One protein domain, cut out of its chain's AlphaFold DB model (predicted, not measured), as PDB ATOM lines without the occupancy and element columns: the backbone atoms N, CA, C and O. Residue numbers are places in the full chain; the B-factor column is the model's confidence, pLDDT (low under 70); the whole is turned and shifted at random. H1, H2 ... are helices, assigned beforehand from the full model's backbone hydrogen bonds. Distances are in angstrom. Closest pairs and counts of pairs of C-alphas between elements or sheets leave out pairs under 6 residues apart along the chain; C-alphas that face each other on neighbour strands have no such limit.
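What this domain is: This is residues 54 to 104 of the 196 residues of an uncharacterized protein of Aurantiacibacter arachoides (UniProt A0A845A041). Three short helices, H1 to H3, and a longer one, H4, stand at steep angles round a small core, with H1 crossing H3 and H4 folding back after H3 in a splayed hairpin. The 51 printed residues, all helix in class with no named strand, are compact, with a radius of gyration of the C-alphas of 10.4 A and spans of 32 by 21 by 19 A.

How they stand to each other: Start at H1, residues 54 to 60; it touches H3, residues 76 to 84, about perpendicular at 88 degrees, C-alphas 56 and 83 closest at 6.4 A. H2, residues 65 to 73, is close but not clearly touching H1, H3 and H4, residues 87 to 102. The hairpin H3 and H4 only just touch, with 3 pairs of C-alphas within 8 A, by residues 90 to 93 of H4 alone; Ile 82 and Arg 90 have the closest C-alphas, 6.2 A, at a steep tilt of 40 degrees, opposite ways. H1 and H4 are apart. Every O i to N i+4 pair is within hydrogen-bond range in H1 and H3, 4 of 5 in H2 and 10 of 12 in H4.

Where its parts are: Find C-alpha 54 at (-56.105, -38.552, 22.976), where H1 begins, 9.9 A long; H2 measures 13.1 A and H3 12.5 A. H4 runs 22.0 A to C-alpha 102 at (-39.007, -17.620, 34.131).

The domain as a whole: The C-alphas of Asp 54 and Ala 103, the two farthest apart, are 32.1 A apart. The printed part has no cut, and its three links are tight. Residues 73 to 78, of which 76 to 78 belong to H3, stand free. Look for pLDDT under 70 at residue 87 and residues 98 to 104.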
ATOM      1  N   ASP A  54     -56.317 -38.987  24.374       82.81
ATOM      2  CA  ASP A  54     -56.105 -38.552  22.976       82.81
ATOM      3  C   ASP A  54     -56.224 -37.035  22.768       82.81
ATOM      4  O   ASP A  54     -55.436 -36.429  22.034       82.81
ATOM      5  N   GLY A  55     -57.176 -36.397  23.458       85.06
ATOM      6  CA  GLY A  55     -57.344 -34.943  23.421       85.06
ATOM      7  C   GLY A  55     -56.121 -34.198  23.964       85.06
ATOM      8  O   GLY A  55     -55.678 -33.214  23.369       85.06
ATOM      9  N   VAL A  56     -55.518 -34.717  25.036       86.62
ATOM     10  CA  VAL A  56     -54.301 -34.177  25.658       86.62
ATOM     11  C   VAL A  56     -53.088 -34.396  24.756       86.62
ATOM     12  O   VAL A  56     -52.303 -33.476  24.533       86.62
ATOM     13  N   ARG A  57     -52.967 -35.590  24.167       87.88
ATOM     14  CA  ARG A  57     -51.910 -35.934  23.207       87.88
ATOM     15  C   ARG A  57     -51.907 -35.015  21.991       87.88
ATOM     16  O   ARG A  57     -50.841 -34.572  21.566       87.88
ATOM     17  N   THR A  58     -53.092 -34.708  21.468       86.62
ATOM     18  CA  THR A  58     -53.269 -33.781  20.344       86.62
ATOM     19  C   THR A  58     -52.929 -32.352  20.764       86.62
ATOM     20  O   THR A  58     -52.192 -31.666  20.062       86.62
ATOM     21  N   TYR A  59     -53.402 -31.922  21.937       86.38
ATOM     22  CA  TYR A  59     -53.132 -30.589  22.472       86.38
ATOM     23  C   TYR A  59     -51.638 -30.340  22.719       86.38
ATOM     24  O   TYR A  59     -51.129 -29.292  22.334       86.38
ATOM     25  N   TYR A  60     -50.904 -31.310  23.271       87.81
ATOM     26  CA  TYR A  60     -49.462 -31.201  23.526       87.81
ATOM     27  C   TYR A  60     -48.668 -30.796  22.275       87.81
ATOM     28  O   TYR A  60     -47.775 -29.953  22.328       87.81
ATOM     29  N   TRP A  61     -49.036 -31.355  21.126       86.62
ATOM     30  CA  TRP A  61     -48.388 -31.080  19.849       86.62
ATOM     31  C   TRP A  61     -48.682 -29.688  19.279       86.62
ATOM     32  O   TRP A  61     -47.967 -29.248  18.381       86.62
ATOM     33  N   THR A  62     -49.689 -28.991  19.815       85.62
ATOM     34  CA  THR A  62     -50.004 -27.592  19.481       85.62
ATOM     35  C   THR A  62     -49.229 -26.583  20.331       85.62
ATOM     36  O   THR A  62     -49.203 -25.401  19.998       85.62
ATOM     37  N   LEU A  63     -48.603 -27.031  21.425       86.06
ATOM     38  CA  LEU A  63     -47.847 -26.170  22.332       86.06
ATOM     39  C   LEU A  63     -46.468 -25.822  21.761       86.06
ATOM     40  O   LEU A  63     -45.845 -26.638  21.079       86.06
ATOM     41  N   ASP A  64     -45.967 -24.638  22.118       85.31
ATOM     42  CA  ASP A  64     -44.583 -24.230  21.852       85.31
ATOM     43  C   ASP A  64     -43.575 -25.095  22.636       85.31
ATOM     44  O   ASP A  64     -43.933 -25.763  23.609       85.31
ATOM     45  N   ARG A  65     -42.301 -25.095  22.234       79.75
ATOM     46  CA  ARG A  65     -41.264 -25.987  22.767       79.75
ATOM     47  C   ARG A  65     -41.034 -25.801  24.265       79.75
ATOM     48  O   ARG A  65     -40.882 -26.791  24.980       79.75
ATOM     49  N   ASP A  66     -41.059 -24.562  24.742       80.31
ATOM     50  CA  ASP A  66     -40.908 -24.266  26.169       80.31
ATOM     51  C   ASP A  66     -42.105 -24.781  26.976       80.31
ATOM     52  O   ASP A  66     -41.943 -25.451  27.998       80.31
ATOM     53  N   ARG A  67     -43.323 -24.575  26.460       82.88
ATOM     54  CA  ARG A  67     -44.557 -25.089  27.076       82.88
ATOM     55  C   ARG A  67     -44.601 -26.616  27.064       82.88
ATOM     56  O   ARG A  67     -45.030 -27.208  28.046       82.88
ATOM     57  N   GLN A  68     -44.112 -27.261  26.004       86.44
ATOM     58  CA  GLN A  68     -43.977 -28.719  25.942       86.44
ATOM     59  C   GLN A  68     -43.068 -29.246  27.057       86.44
ATOM     60  O   GLN A  68     -43.429 -30.215  27.720       86.44
ATOM     61  N   ASN A  69     -41.911 -28.616  27.289       83.44
ATOM     62  CA  ASN A  69     -40.998 -29.014  28.366       83.44
ATOM     63  C   ASN A  69     -41.652 -28.866  29.745       83.44
ATOM     64  O   ASN A  69     -41.543 -29.775  30.565       83.44
ATOM     65  N   MET A  70     -42.378 -27.770  29.969       77.31
ATOM     66  CA  MET A  70     -43.135 -27.555  31.203       77.31
ATOM     67  C   MET A  70     -44.256 -28.579  31.387       77.31
ATOM     68  O   MET A  70     -44.450 -29.087  32.486       77.31
ATOM     69  N   TYR A  71     -44.946 -28.951  30.309       84.69
ATOM     70  CA  TYR A  71     -46.021 -29.942  30.349       84.69
ATOM     71  C   TYR A  71     -45.536 -31.308  30.854       84.69
ATOM     72  O   TYR A  71     -46.267 -32.000  31.551       84.69
ATOM     73  N   TRP A  72     -44.285 -31.677  30.561       84.31
ATOM     74  CA  TRP A  72     -43.659 -32.896  31.091       84.31
ATOM     75  C   TRP A  72     -43.326 -32.835  32.584       84.31
ATOM     76  O   TRP A  72     -43.190 -33.883  33.207       84.31
ATOM     77  N   MET A  73     -43.162 -31.638  33.146       78.81
ATOM     78  CA  MET A  73     -42.883 -31.435  34.572       78.81
ATOM     79  C   MET A  73     -44.166 -31.325  35.407       78.81
ATOM     80  O   MET A  73     -44.099 -31.390  36.631       78.81
ATOM     81  N   MET A  74     -45.319 -31.149  34.757       78.38
ATOM     82  CA  MET A  74     -46.625 -31.063  35.404       78.38
ATOM     83  C   MET A  74     -47.179 -32.442  35.768       78.38
ATOM     84  O   MET A  74     -47.011 -33.423  35.032       78.38
ATOM     85  N   ASP A  75     -47.921 -32.496  36.871       81.88
ATOM     86  CA  ASP A  75     -48.666 -33.686  37.275       81.88
ATOM     87  C   ASP A  75     -49.831 -33.972  36.304       81.88
ATOM     88  O   ASP A  75     -50.283 -33.090  35.563       81.88
ATOM     89  N   ASP A  76     -50.322 -35.212  36.268       76.38
ATOM     90  CA  ASP A  76     -51.366 -35.641  35.323       76.38
ATOM     91  C   ASP A  76     -52.675 -34.866  35.533       76.38
ATOM     92  O   ASP A  76     -53.342 -34.481  34.567       76.38
ATOM     93  N   ALA A  77     -53.013 -34.572  36.791       76.50
ATOM     94  CA  ALA A  77     -54.203 -33.803  37.144       76.50
ATOM     95  C   ALA A  77     -54.152 -32.361  36.606       76.50
ATOM     96  O   ALA A  77     -55.147 -31.860  36.074       76.50
ATOM     97  N   ASP A  78     -52.989 -31.710  36.680       80.00
ATOM     98  CA  ASP A  78     -52.803 -30.340  36.191       80.00
ATOM     99  C   ASP A  78     -52.849 -30.283  34.660       80.00
ATOM    100  O   ASP A  78     -53.453 -29.377  34.077       80.00
ATOM    101  N   ARG A  79     -52.289 -31.303  33.996       82.81
ATOM    102  CA  ARG A  79     -52.333 -31.444  32.534       82.81
ATOM    103  C   ARG A  79     -53.763 -31.549  32.007       82.81
ATOM    104  O   ARG A  79     -54.099 -30.867  31.032       82.81
ATOM    105  N   ILE A  80     -54.602 -32.357  32.657       83.31
ATOM    106  CA  ILE A  80     -56.023 -32.500  32.308       83.31
ATOM    107  C   ILE A  80     -56.773 -31.194  32.586       83.31
ATOM    108  O   ILE A  80     -57.507 -30.718  31.723       83.31
ATOM    109  N   ARG A  81     -56.525 -30.548  33.730       82.75
ATOM    110  CA  ARG A  81     -57.178 -29.283  34.090       82.75
ATOM    111  C   ARG A  81     -56.886 -28.156  33.096       82.75
ATOM    112  O   ARG A  81     -57.795 -27.414  32.729       82.75
ATOM    113  N   ILE A  82     -55.643 -28.049  32.618       81.06
ATOM    114  CA  ILE A  82     -55.271 -27.106  31.549       81.06
ATOM    115  C   ILE A  82     -56.006 -27.454  30.252       81.06
ATOM    116  O   ILE A  82     -56.460 -26.559  29.542       81.06
ATOM    117  N   TYR A  83     -56.152 -28.740  29.929       81.31
ATOM    118  CA  TYR A  83     -56.872 -29.172  28.734       81.31
ATOM    119  C   TYR A  83     -58.389 -28.900  28.796       81.31
ATOM    120  O   TYR A  83     -58.990 -28.597  27.763       81.31
ATOM    121  N   GLU A  84     -59.008 -28.980  29.971       81.19
ATOM    122  CA  GLU A  84     -60.447 -28.747  30.161       81.19
ATOM    123  C   GLU A  84     -60.819 -27.257  30.227       81.19
ATOM    124  O   GLU A  84     -61.935 -26.877  29.871       81.19
ATOM    125  N   MET A  85     -59.883 -26.392  30.623       79.00
ATOM    126  CA  MET A  85     -60.086 -24.942  30.719       79.00
ATOM    127  C   MET A  85     -60.315 -24.295  29.333       79.00
ATOM    128  O   MET A  85     -59.662 -24.685  28.364       79.00
ATOM    129  N   PRO A  86     -61.208 -23.305  29.155       77.38
ATOM    130  CA  PRO A  86     -61.435 -22.668  27.850       77.38
ATOM    131  C   PRO A  86     -60.179 -21.950  27.313       77.38
ATOM    132  O   PRO A  86     -59.301 -21.537  28.070       77.38
ATOM    133  N   MET A  87     -60.055 -21.835  25.981       66.44
ATOM    134  CA  MET A  87     -58.818 -21.380  25.310       66.44
ATOM    135  C   MET A  87     -58.326 -19.999  25.774       66.44
ATOM    136  O   MET A  87     -57.124 -19.800  25.907       66.44
ATOM    137  N   ASN A  88     -59.236 -19.068  26.065       71.94
ATOM    138  CA  ASN A  88     -58.896 -17.727  26.554       71.94
ATOM    139  C   ASN A  88     -58.263 -17.740  27.958       71.94
ATOM    140  O   ASN A  88     -57.394 -16.924  28.245       71.94
ATOM    141  N   GLU A  89     -58.683 -18.659  28.828       80.12
ATOM    142  CA  GLU A  89     -58.131 -18.813  30.179       80.12
ATOM    143  C   GLU A  89     -56.844 -19.649  30.173       80.12
ATOM    144  O   GLU A  89     -55.938 -19.400  30.968       80.12
ATOM    145  N   ARG A  90     -56.713 -20.580  29.220       79.25
ATOM    146  CA  ARG A  90     -55.513 -21.406  29.028       79.25
ATOM    147  C   ARG A  90     -54.248 -20.583  28.806       79.25
ATOM    148  O   ARG A  90     -53.220 -20.894  29.397       79.25
ATOM    149  N   ASP A  91     -54.298 -19.550  27.966       76.00
ATOM    150  CA  ASP A  91     -53.119 -18.711  27.714       76.00
ATOM    151  C   ASP A  91     -52.728 -17.864  28.927       76.00
ATOM    152  O   ASP A  91     -51.537 -17.698  29.192       76.00
ATOM    153  N   ALA A  92     -53.706 -17.394  29.708       77.31
ATOM    154  CA  ALA A  92     -53.446 -16.700  30.967       77.31
ATOM    155  C   ALA A  92     -52.838 -17.648  32.017       77.31
ATOM    156  O   ALA A  92     -51.868 -17.286  32.682       77.31
ATOM    157  N   ALA A  93     -53.342 -18.882  32.116       79.25
ATOM    158  CA  ALA A  93     -52.773 -19.917  32.978       79.25
ATOM    159  C   ALA A  93     -51.327 -20.260  32.574       79.25
ATOM    160  O   ALA A  93     -50.449 -20.372  33.430       79.25
ATOM    161  N   TRP A  94     -51.054 -20.352  31.268       78.50
ATOM    162  CA  TRP A  94     -49.698 -20.537  30.753       78.50
ATOM    163  C   TRP A  94     -48.785 -19.342  31.035       78.50
ATOM    164  O   TRP A  94     -47.631 -19.566  31.390       78.50
ATOM    165  N   GLN A  95     -49.265 -18.099  30.911       78.31
ATOM    166  CA  GLN A  95     -48.485 -16.906  31.268       78.31
ATOM    167  C   GLN A  95     -48.106 -16.903  32.745       78.31
ATOM    168  O   GLN A  95     -46.927 -16.780  33.051       78.31
ATOM    169  N   GLN A  96     -49.060 -17.135  33.647       72.19
ATOM    170  CA  GLN A  96     -48.787 -17.179  35.086       72.19
ATOM    171  C   GLN A  96     -47.780 -18.277  35.448       72.19
ATOM    172  O   GLN A  96     -46.867 -18.060  36.245       72.19
ATOM    173  N   HIS A  97     -47.909 -19.456  34.832       72.94
ATOM    174  CA  HIS A  97     -46.985 -20.562  35.064       72.94
ATOM    175  C   HIS A  97     -45.592 -20.278  34.478       72.94
ATOM    176  O   HIS A  97     -44.575 -20.554  35.113       72.94
ATOM    177  N   MET A  98     -45.530 -19.668  33.292       69.94
ATOM    178  CA  MET A  98     -44.279 -19.258  32.661       69.94
ATOM    179  C   MET A  98     -43.595 -18.133  33.437       69.94
ATOM    180  O   MET A  98     -42.385 -18.165  33.556       69.94
ATOM    181  N   GLU A  99     -44.324 -17.178  34.010       68.44
ATOM    182  CA  GLU A  99     -43.762 -16.114  34.852       68.44
ATOM    183  C   GLU A  99     -43.214 -16.668  36.173       68.44
ATOM    184  O   GLU A  99     -42.124 -16.279  36.596       68.44
ATOM    185  N   MET A 100     -43.904 -17.642  36.782       61.12
ATOM    186  CA  MET A 100     -43.388 -18.373  37.945       61.12
ATOM    187  C   MET A 100     -42.082 -19.120  37.639       61.12
ATOM    188  O   MET A 100     -41.189 -19.163  38.485       61.12
ATOM    189  N   HIS A 101     -41.950 -19.691  36.439       58.69
ATOM    190  CA  HIS A 101     -40.780 -20.480  36.042       58.69
ATOM    191  C   HIS A 101     -39.674 -19.675  35.342       58.69
ATOM    192  O   HIS A 101     -38.510 -20.041  35.448       58.69
ATOM    193  N   ALA A 102     -39.985 -18.554  34.693       59.81
ATOM    194  CA  ALA A 102     -39.007 -17.620  34.131       59.81
ATOM    195  C   ALA A 102     -38.299 -16.816  35.232       59.81
ATOM    196  O   ALA A 102     -37.175 -16.355  35.040       59.81
ATOM    197  N   ALA A 103     -38.935 -16.677  36.400       49.16
ATOM    198  CA  ALA A 103     -38.304 -16.168  37.611       49.16
ATOM    199  C   ALA A 103     -37.378 -17.198  38.296       49.16
ATOM    200  O   ALA A 103     -36.611 -16.819  39.185       49.16
ATOM    201  N   MET A 104     -37.394 -18.477  37.885       45.66
ATOM    202  CA  MET A 104     -36.306 -19.399  38.218       45.66
ATOM    203  C   MET A 104     -35.123 -19.108  37.285       45.66
ATOM    204  O   MET A 104     -35.306 -19.060  36.067       45.66
TER     205      MET A 104